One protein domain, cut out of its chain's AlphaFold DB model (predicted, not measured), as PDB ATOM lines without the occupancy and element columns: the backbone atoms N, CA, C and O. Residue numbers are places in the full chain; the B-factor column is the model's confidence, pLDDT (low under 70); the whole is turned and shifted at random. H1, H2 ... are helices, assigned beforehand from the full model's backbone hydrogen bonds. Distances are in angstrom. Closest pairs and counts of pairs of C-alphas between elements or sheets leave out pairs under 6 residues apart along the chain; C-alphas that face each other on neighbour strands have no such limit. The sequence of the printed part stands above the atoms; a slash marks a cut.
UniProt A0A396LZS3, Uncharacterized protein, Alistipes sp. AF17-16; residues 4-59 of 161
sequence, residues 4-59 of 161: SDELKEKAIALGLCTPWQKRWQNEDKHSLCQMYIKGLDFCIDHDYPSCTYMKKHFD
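AT A GLANCE: This is residues 4 to 59 of the 161 residues of an uncharacterized protein of Alistipes sp. AF17-16 (UniProt A0A396LZS3). A small rounded body of short helices: H1 and H3 run the same way nearest the middle, with H2 and H5 at opposite ends of the longest axis, H2 beside H1 and H5 near the beginning of H3. H4 follows H3 round a sharp corner. The printed part has 56 residues and is all helix, with five named helices in the order H1, H2, H3, H4, H5 and no named strand. It is compact, with a radius of gyration of the C-alphas of 10.4 A and spans of 29 by 23 by 18 A.

IN THESE COORDINATES: H1, residues 4 to 13, begins at C-alpha 4 (-43.679, -14.726, -12.175) and is 14.4 A long from first to last C-alpha. H2 is residues 18 to 23, 8.6 A. H3, residues 29 to 38, begins at C-alpha 29 (-40.226, -21.229, -14.673) and is 14.3 A long. H4 is residues 40 to 45, 8.6 A. H5, residues 51 to 58, is 10.2 A long and ends at C-alpha 58 (-43.430, -26.194, -10.899).

HOW THE PARTS SIT: H1 and H2 are close but not clearly touching, closest at the C-alphas of Ile 12 and Gln 21, 7.2 A, at a shallow tilt of 7 degrees, opposite ways. H1 and H3 are close but not clearly touching, closest at the C-alphas of Ser 4 and Leu 32, 7.3 A; they run the same way at a shallow tilt of 32 degrees, only just short of steep. H3 and H4 are close but not clearly touching and only just about perpendicular, at 71 degrees; their closest C-alphas, Tyr 36 and Cys 43, are 7.0 A apart. H3 and H5 are close but not clearly touching, with the closest C-alphas, Lys 29 and Phe 58, 7.0 A apart, at a steep tilt of 44 degrees, opposite ways. Among the pairs that are apart are H1 and H5, and H2 and H4. In H1, H2, H3, H4 and H5, every O i to N i+4 pair is within hydrogen-bond range.

THE WHOLE: The C-alphas of Thr 18 and Asp 59, the two farthest apart, are 28.9 A apart. The printed part has no cut, and its four links between helices are tight. Mean pLDDT of the printed part is 96.3, and no printed residue is under 70.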
ATOM      1  N   SER A   4     -44.786 -15.623 -12.538       96.25
ATOM      2  CA  SER A   4     -43.679 -14.726 -12.175       96.25
ATOM      3  C   SER A   4     -44.180 -13.481 -11.442       96.25
ATOM      4  O   SER A   4     -43.643 -13.140 -10.392       96.25
ATOM      5  N   ASP A   5     -45.230 -12.839 -11.957       94.81
ATOM      6  CA  ASP A   5     -45.828 -11.643 -11.359       94.81
ATOM      7  C   ASP A   5     -46.430 -11.957  -9.981       94.81
ATOM      8  O   ASP A   5     -46.145 -11.258  -9.011       94.81
ATOM      9  N   GLU A   6     -47.185 -13.062  -9.869       95.69
ATOM     10  CA  GLU A   6     -47.776 -13.508  -8.598       95.69
ATOM     11  C   GLU A   6     -46.715 -13.748  -7.519       95.69
ATOM     12  O   GLU A   6     -46.895 -13.378  -6.356       95.69
ATOM     13  N   LEU A   7     -45.608 -14.393  -7.893       97.06
ATOM     14  CA  LEU A   7     -44.495 -14.632  -6.986       97.06
ATOM     15  C   LEU A   7     -43.806 -13.314  -6.611       97.06
ATOM     16  O   LEU A   7     -43.560 -13.036  -5.437       97.06
ATOM     17  N   LYS A   8     -43.525 -12.448  -7.582       96.62
ATOM     18  CA  LYS A   8     -42.872 -11.169  -7.305       96.62
ATOM     19  C   LYS A   8     -43.679 -10.317  -6.321       96.62
ATOM     20  O   LYS A   8     -43.106  -9.796  -5.366       96.62
ATOM     21  N   GLU A   9     -44.992 -10.200  -6.518       95.94
ATOM     22  CA  GLU A   9     -45.873  -9.433  -5.628       95.94
ATOM     23  C   GLU A   9     -45.874  -9.987  -4.199       95.94
ATOM     24  O   GLU A   9     -45.724  -9.228  -3.239       95.94
ATOM     25  N   LYS A  10     -45.959 -11.314  -4.044       96.62
ATOM     26  CA  LYS A  10     -45.881 -11.964  -2.727       96.62
ATOM     27  C   LYS A  10     -44.528 -11.753  -2.058       96.62
ATOM     28  O   LYS A  10     -44.483 -11.425  -0.878       96.62
ATOM     29  N   ALA A  11     -43.432 -11.894  -2.803       97.00
ATOM     30  CA  ALA A  11     -42.093 -11.657  -2.276       97.00
ATOM     31  C   ALA A  11     -41.937 -10.204  -1.791       97.00
ATOM     32  O   ALA A  11     -41.401  -9.974  -0.710       97.00
ATOM     33  N   ILE A  12     -42.454  -9.220  -2.540       97.19
ATOM     34  CA  ILE A  12     -42.469  -7.809  -2.118       97.19
ATOM     35  C   ILE A  12     -43.251  -7.634  -0.813       97.19
ATOM     36  O   ILE A  12     -42.756  -6.974   0.098       97.19
ATOM     37  N   ALA A  13     -44.430  -8.250  -0.699       97.50
ATOM     38  CA  ALA A  13     -45.241  -8.195   0.518       97.50
ATOM     39  C   ALA A  13     -44.537  -8.821   1.739       97.50
ATOM     40  O   ALA A  13     -44.763  -8.382   2.864       97.50
ATOM     41  N   LEU A  14     -43.656  -9.802   1.515       97.25
ATOM     42  CA  LEU A  14     -42.815 -10.436   2.536       97.25
ATOM     43  C   LEU A  14     -41.520  -9.658   2.841       97.25
ATOM     44  O   LEU A  14     -40.766 -10.061   3.718       97.25
ATOM     45  N   GLY A  15     -41.261  -8.536   2.163       96.75
ATOM     46  CA  GLY A  15     -40.097  -7.685   2.431       96.75
ATOM     47  C   GLY A  15     -38.899  -7.904   1.504       96.75
ATOM     48  O   GLY A  15     -37.781  -7.526   1.857       96.75
ATOM     49  N   LEU A  16     -39.098  -8.471   0.308       96.50
ATOM     50  CA  LEU A  16     -38.036  -8.620  -0.694       96.50
ATOM     51  C   LEU A  16     -37.333  -7.280  -0.953       96.50
ATOM     52  O   LEU A  16     -37.980  -6.272  -1.233       96.50
ATOM     53  N   CYS A  17     -36.001  -7.248  -0.910       94.25
ATOM     54  CA  CYS A  17     -35.263  -5.988  -0.997       94.25
ATOM     55  C   CYS A  17     -35.245  -5.383  -2.416       94.25
ATOM     56  O   CYS A  17     -35.296  -6.084  -3.432       94.25
ATOM     57  N   THR A  18     -35.110  -4.054  -2.499       95.06
ATOM     58  CA  THR A  18     -35.177  -3.280  -3.754       95.06
ATOM     59  C   THR A  18     -34.284  -3.806  -4.890       95.06
ATOM     60  O   THR A  18     -34.753  -3.833  -6.031       95.06
ATOM     61  N   PRO A  19     -33.024  -4.242  -4.657       95.12
ATOM     62  CA  PRO A  19     -32.207  -4.838  -5.717       95.12
ATOM     63  C   PRO A  19     -32.846  -6.075  -6.363       95.12
ATOM     64  O   PRO A  19     -32.873  -6.173  -7.590       95.12
ATOM     65  N   TRP A  20     -33.411  -6.984  -5.563       94.88
ATOM     66  CA  TRP A  20     -34.113  -8.163  -6.074       94.88
ATOM     67  C   TRP A  20     -35.404  -7.778  -6.799       94.88
ATOM     68  O   TRP A  20     -35.657  -8.295  -7.884       94.88
ATOM     69  N   GLN A  21     -36.165  -6.807  -6.281       94.69
ATOM     70  CA  GLN A  21     -37.372  -6.307  -6.955       94.69
ATOM     71  C   GLN A  21     -37.083  -5.733  -8.352       94.69
ATOM     72  O   GLN A  21     -37.864  -5.940  -9.283       94.69
ATOM     73  N   LYS A  22     -35.968  -5.001  -8.501       93.62
ATOM     74  CA  LYS A  22     -35.537  -4.409  -9.780       93.62
ATOM     75  C   LYS A  22     -34.995  -5.452 -10.755       93.62
ATOM     76  O   LYS A  22     -35.173  -5.299 -11.960       93.62
ATOM     77  N   ARG A  23     -34.316  -6.482 -10.240       93.44
ATOM     78  CA  ARG A  23     -33.753  -7.573 -11.047       93.44
ATOM     79  C   ARG A  23     -34.825  -8.529 -11.562       93.44
ATOM     80  O   ARG A  23     -34.675  -9.027 -12.666       93.44
ATOM     81  N   TRP A  24     -35.870  -8.774 -10.775       94.69
ATOM     82  CA  TRP A  24     -36.974  -9.656 -11.144       94.69
ATOM     83  C   TRP A  24     -37.798  -9.018 -12.263       94.69
ATOM     84  O   TRP A  24     -38.514  -8.041 -12.025       94.69
ATOM     85  N   GLN A  25     -37.691  -9.543 -13.481       88.88
ATOM     86  CA  GLN A  25     -38.433  -9.035 -14.636       88.88
ATOM     87  C   GLN A  25     -39.531 -10.028 -15.027       88.88
ATOM     88  O   GLN A  25     -40.379 -10.354 -14.199       88.88
ATOM     89  N   ASN A  26     -39.540 -10.492 -16.274       86.31
ATOM     90  CA  ASN A  26     -40.495 -11.470 -16.772       86.31
ATOM     91  C   ASN A  26     -39.817 -12.841 -16.841       86.31
ATOM     92  O   ASN A  26     -39.342 -13.258 -17.896       86.31
ATOM     93  N   GLU A  27     -39.699 -13.484 -15.683       93.81
ATOM     94  CA  GLU A  27     -38.952 -14.729 -15.529       93.81
ATOM     95  C   GLU A  27     -39.790 -15.931 -15.974       93.81
ATOM     96  O   GLU A  27     -40.969 -16.057 -15.630       93.81
ATOM     97  N   ASP A  28     -39.176 -16.858 -16.708       95.94
ATOM     98  CA  ASP A  28     -39.785 -18.162 -16.959       95.94
ATOM     99  C   ASP A  28     -39.632 -19.100 -15.745       95.94
ATOM    100  O   ASP A  28     -38.948 -18.801 -14.763       95.94
ATOM    101  N   LYS A  29     -40.267 -20.278 -15.794       96.88
ATOM    102  CA  LYS A  29     -40.226 -21.229 -14.673       96.88
ATOM    103  C   LYS A  29     -38.819 -21.745 -14.352       96.88
ATOM    104  O   LYS A  29     -38.553 -22.029 -13.185       96.88
ATOM    105  N   HIS A  30     -37.929 -21.871 -15.339       97.50
ATOM    106  CA  HIS A  30     -36.552 -22.308 -15.097       97.50
ATOM    107  C   HIS A  30     -35.753 -21.201 -14.407       97.50
ATOM    108  O   HIS A  30     -35.093 -21.468 -13.402       97.50
ATOM    109  N   SER A  31     -35.866 -19.960 -14.882       97.00
ATOM    110  CA  SER A  31     -35.252 -18.790 -14.249       97.00
ATOM    111  C   SER A  31     -35.757 -18.591 -12.821       97.00
ATOM    112  O   SER A  31     -34.956 -18.345 -11.920       97.00
ATOM    113  N   LEU A  32     -37.054 -18.801 -12.572       97.81
ATOM    114  CA  LEU A  32     -37.635 -18.754 -11.228       97.81
ATOM    115  C   LEU A  32     -37.050 -19.826 -10.294       97.81
ATOM    116  O   LEU A  32     -36.736 -19.514  -9.148       97.81
ATOM    117  N   CYS A  33     -36.829 -21.058 -10.769       98.12
ATOM    118  CA  CYS A  33     -36.159 -22.098  -9.973       98.12
ATOM    119  C   CYS A  33     -34.710 -21.712  -9.635       98.12
ATOM    120  O   CYS A  33     -34.264 -21.864  -8.500       98.12
ATOM    121  N   GLN A  34     -33.976 -21.144 -10.595       97.12
ATOM    122  CA  GLN A  34     -32.612 -20.664 -10.351       97.12
ATOM    123  C   GLN A  34     -32.578 -19.485  -9.372       97.12
ATOM    124  O   GLN A  34     -31.659 -19.376  -8.558       97.12
ATOM    125  N   MET A  35     -33.559 -18.584  -9.451       97.19
ATOM    126  CA  MET A  35     -33.711 -17.487  -8.497       97.19
ATOM    127  C   MET A  35     -34.039 -18.002  -7.099       97.19
ATOM    128  O   MET A  35     -33.443 -17.507  -6.147       97.19
ATOM    129  N   TYR A  36     -34.906 -19.011  -6.983       98.00
ATOM    130  CA  TYR A  36     -35.227 -19.666  -5.716       98.00
ATOM    131  C   TYR A  36     -33.972 -20.225  -5.034       98.00
ATOM    132  O   TYR A  36     -33.735 -19.928  -3.872       98.00
ATOM    133  N   ILE A  37     -33.103 -20.929  -5.769       97.31
ATOM    134  CA  ILE A  37     -31.835 -21.452  -5.221       97.31
ATOM    135  C   ILE A  37     -30.893 -20.313  -4.798       97.31
ATOM    136  O   ILE A  37     -30.276 -20.368  -3.739       97.31
ATOM    137  N   LYS A  38     -30.787 -19.247  -5.602       96.06
ATOM    138  CA  LYS A  38     -29.916 -18.095  -5.293       96.06
ATOM    139  C   LYS A  38     -30.403 -17.265  -4.105       96.06
ATOM    140  O   LYS A  38     -29.588 -16.658  -3.420       96.06
ATOM    141  N   GLY A  39     -31.716 -17.177  -3.921       95.81
ATOM    142  CA  GLY A  39     -32.378 -16.443  -2.844       95.81
ATOM    143  C   GLY A  39     -32.929 -17.367  -1.763       95.81
ATOM    144  O   GLY A  39     -33.918 -17.009  -1.124       95.81
ATOM    145  N   LEU A  40     -32.343 -18.557  -1.602       96.44
ATOM    146  CA  LEU A  40     -32.938 -19.617  -0.800       96.44
ATOM    147  C   LEU A  40     -33.082 -19.212   0.666       96.44
ATOM    148  O   LEU A  40     -34.121 -19.488   1.239       96.44
ATOM    149  N   ASP A  41     -32.122 -18.484   1.239       95.25
ATOM    150  CA  ASP A  41     -32.215 -18.021   2.631       95.25
ATOM    151  C   ASP A  41     -33.504 -17.201   2.874       95.25
ATOM    152  O   ASP A  41     -34.281 -17.530   3.762       95.25
ATOM    153  N   PHE A  42     -33.831 -16.242   1.992       97.06
ATOM    154  CA  PHE A  42     -35.101 -15.492   2.051       97.06
ATOM    155  C   PHE A  42     -36.324 -16.410   1.913       97.06
ATOM    156  O   PHE A  42     -37.336 -16.236   2.589       97.06
ATOM    157  N   CYS A  43     -36.244 -17.389   1.012       97.81
ATOM    158  CA  CYS A  43     -37.319 -18.349   0.790       97.81
ATOM    159  C   CYS A  43     -37.561 -19.233   2.025       97.81
ATOM    160  O   CYS A  43     -38.704 -19.558   2.337       97.81
ATOM    161  N   ILE A  44     -36.494 -19.605   2.734       96.69
ATOM    162  CA  ILE A  44     -36.554 -20.391   3.965       96.69
ATOM    163  C   ILE A  44     -37.148 -19.557   5.100       96.69
ATOM    164  O   ILE A  44     -38.104 -20.007   5.730       96.69
ATOM    165  N   ASP A  45     -36.639 -18.341   5.307       96.31
ATOM    166  CA  ASP A  45     -37.047 -17.449   6.402       96.31
ATOM    167  C   ASP A  45     -38.544 -17.099   6.365       96.31
ATOM    168  O   ASP A  45     -39.167 -16.869   7.402       96.31
ATOM    169  N   HIS A  46     -39.136 -17.074   5.169       96.94
ATOM    170  CA  HIS A  46     -40.540 -16.717   4.964       96.94
ATOM    171  C   HIS A  46     -41.450 -17.893   4.575       96.94
ATOM    172  O   HIS A  46     -42.612 -17.657   4.242       96.94
ATOM    173  N   ASP A  47     -40.938 -19.129   4.577       96.81
ATOM    174  CA  ASP A  47     -41.606 -20.318   4.020       96.81
ATOM    175  C   ASP A  47     -42.290 -20.044   2.664       96.81
ATOM    176  O   ASP A  47     -43.494 -20.231   2.444       96.81
ATOM    177  N   TYR A  48     -41.496 -19.500   1.746       97.19
ATOM    178  CA  TYR A  48     -41.965 -18.918   0.504       97.19
ATOM    179  C   TYR A  48     -41.157 -19.420  -0.702       97.19
ATOM    180  O   TYR A  48     -39.935 -19.320  -0.695       97.19
ATOM    181  N   PRO A  49     -41.800 -19.864  -1.798       97.69
ATOM    182  CA  PRO A  49     -43.231 -20.138  -1.936       97.69
ATOM    183  C   PRO A  49     -43.645 -21.372  -1.125       97.69
ATOM    184  O   PRO A  49     -42.824 -22.244  -0.858       97.69
ATOM    185  N   SER A  50     -44.934 -21.495  -0.797       98.06
ATOM    186  CA  SER A  50     -45.415 -22.673  -0.068       98.06
ATOM    187  C   SER A  50     -45.278 -23.959  -0.893       98.06
ATOM    188  O   SER A  50     -45.414 -23.946  -2.122       98.06
ATOM    189  N   CYS A  51     -45.101 -25.092  -0.209       98.19
ATOM    190  CA  CYS A  51     -44.980 -26.417  -0.832       98.19
ATOM    191  C   CYS A  51     -46.132 -26.711  -1.814       98.19
ATOM    192  O   CYS A  51     -45.903 -27.099  -2.962       98.19
ATOM    193  N   THR A  52     -47.375 -26.426  -1.414       98.12
ATOM    194  CA  THR A  52     -48.567 -26.602  -2.262       98.12
ATOM    195  C   THR A  52     -48.505 -25.759  -3.537       98.12
ATOM    196  O   THR A  52     -48.912 -26.219  -4.606       98.12
ATOM    197  N   TYR A  53     -47.988 -24.529  -3.454       98.19
ATOM    198  CA  TYR A  53     -47.829 -23.668  -4.626       98.19
ATOM    199  C   TYR A  53     -46.748 -24.213  -5.563       98.19
ATOM    200  O   TYR A  53     -46.970 -24.311  -6.771       98.19
ATOM    201  N   MET A  54     -45.605 -24.626  -5.009       98.25
ATOM    202  CA  MET A  54     -44.508 -25.217  -5.777       98.25
ATOM    203  C   MET A  54     -44.964 -26.472  -6.529       98.25
ATOM    204  O   MET A  54     -44.808 -26.530  -7.748       98.25
ATOM    205  N   LYS A  55     -45.632 -27.418  -5.853       97.44
ATOM    206  CA  LYS A  55     -46.210 -28.609  -6.499       97.44
ATOM    207  C   LYS A  55     -47.210 -28.254  -7.598       97.44
ATOM    208  O   LYS A  55     -47.166 -28.816  -8.684       97.44
ATOM    209  N   LYS A  56     -48.105 -27.294  -7.364       97.69
ATOM    210  CA  LYS A  56     -49.119 -26.930  -8.363       97.69
ATOM    211  C   LYS A  56     -48.519 -26.318  -9.634       97.69
ATOM    212  O   LYS A  56     -49.059 -26.521 -10.720       97.69
ATOM    213  N   HIS A  57     -47.452 -25.529  -9.508       97.88
ATOM    214  CA  HIS A  57     -46.972 -24.682 -10.602       97.88
ATOM    215  C   HIS A  57     -45.633 -25.115 -11.210       97.88
ATOM    216  O   HIS A  57     -45.376 -24.761 -12.364       97.88
ATOM    217  N   PHE A  58     -44.805 -25.878 -10.496       98.00
ATOM    218  CA  PHE A  58     -43.430 -26.194 -10.899       98.00
ATOM    219  C   PHE A  58     -43.099 -27.689 -10.940       98.00
ATOM    220  O   PHE A  58     -41.984 -28.034 -11.334       98.00
ATOM    221  N   ASP A  59     -44.032 -28.570 -10.577       96.19
ATOM    222  CA  ASP A  59     -43.803 -30.015 -10.629       96.19
ATOM    223  C   ASP A  59     -43.405 -30.472 -12.044       96.19
ATOM    224  O   ASP A  59     -43.912 -29.971 -13.053       96.19
TER     225      ASP A  59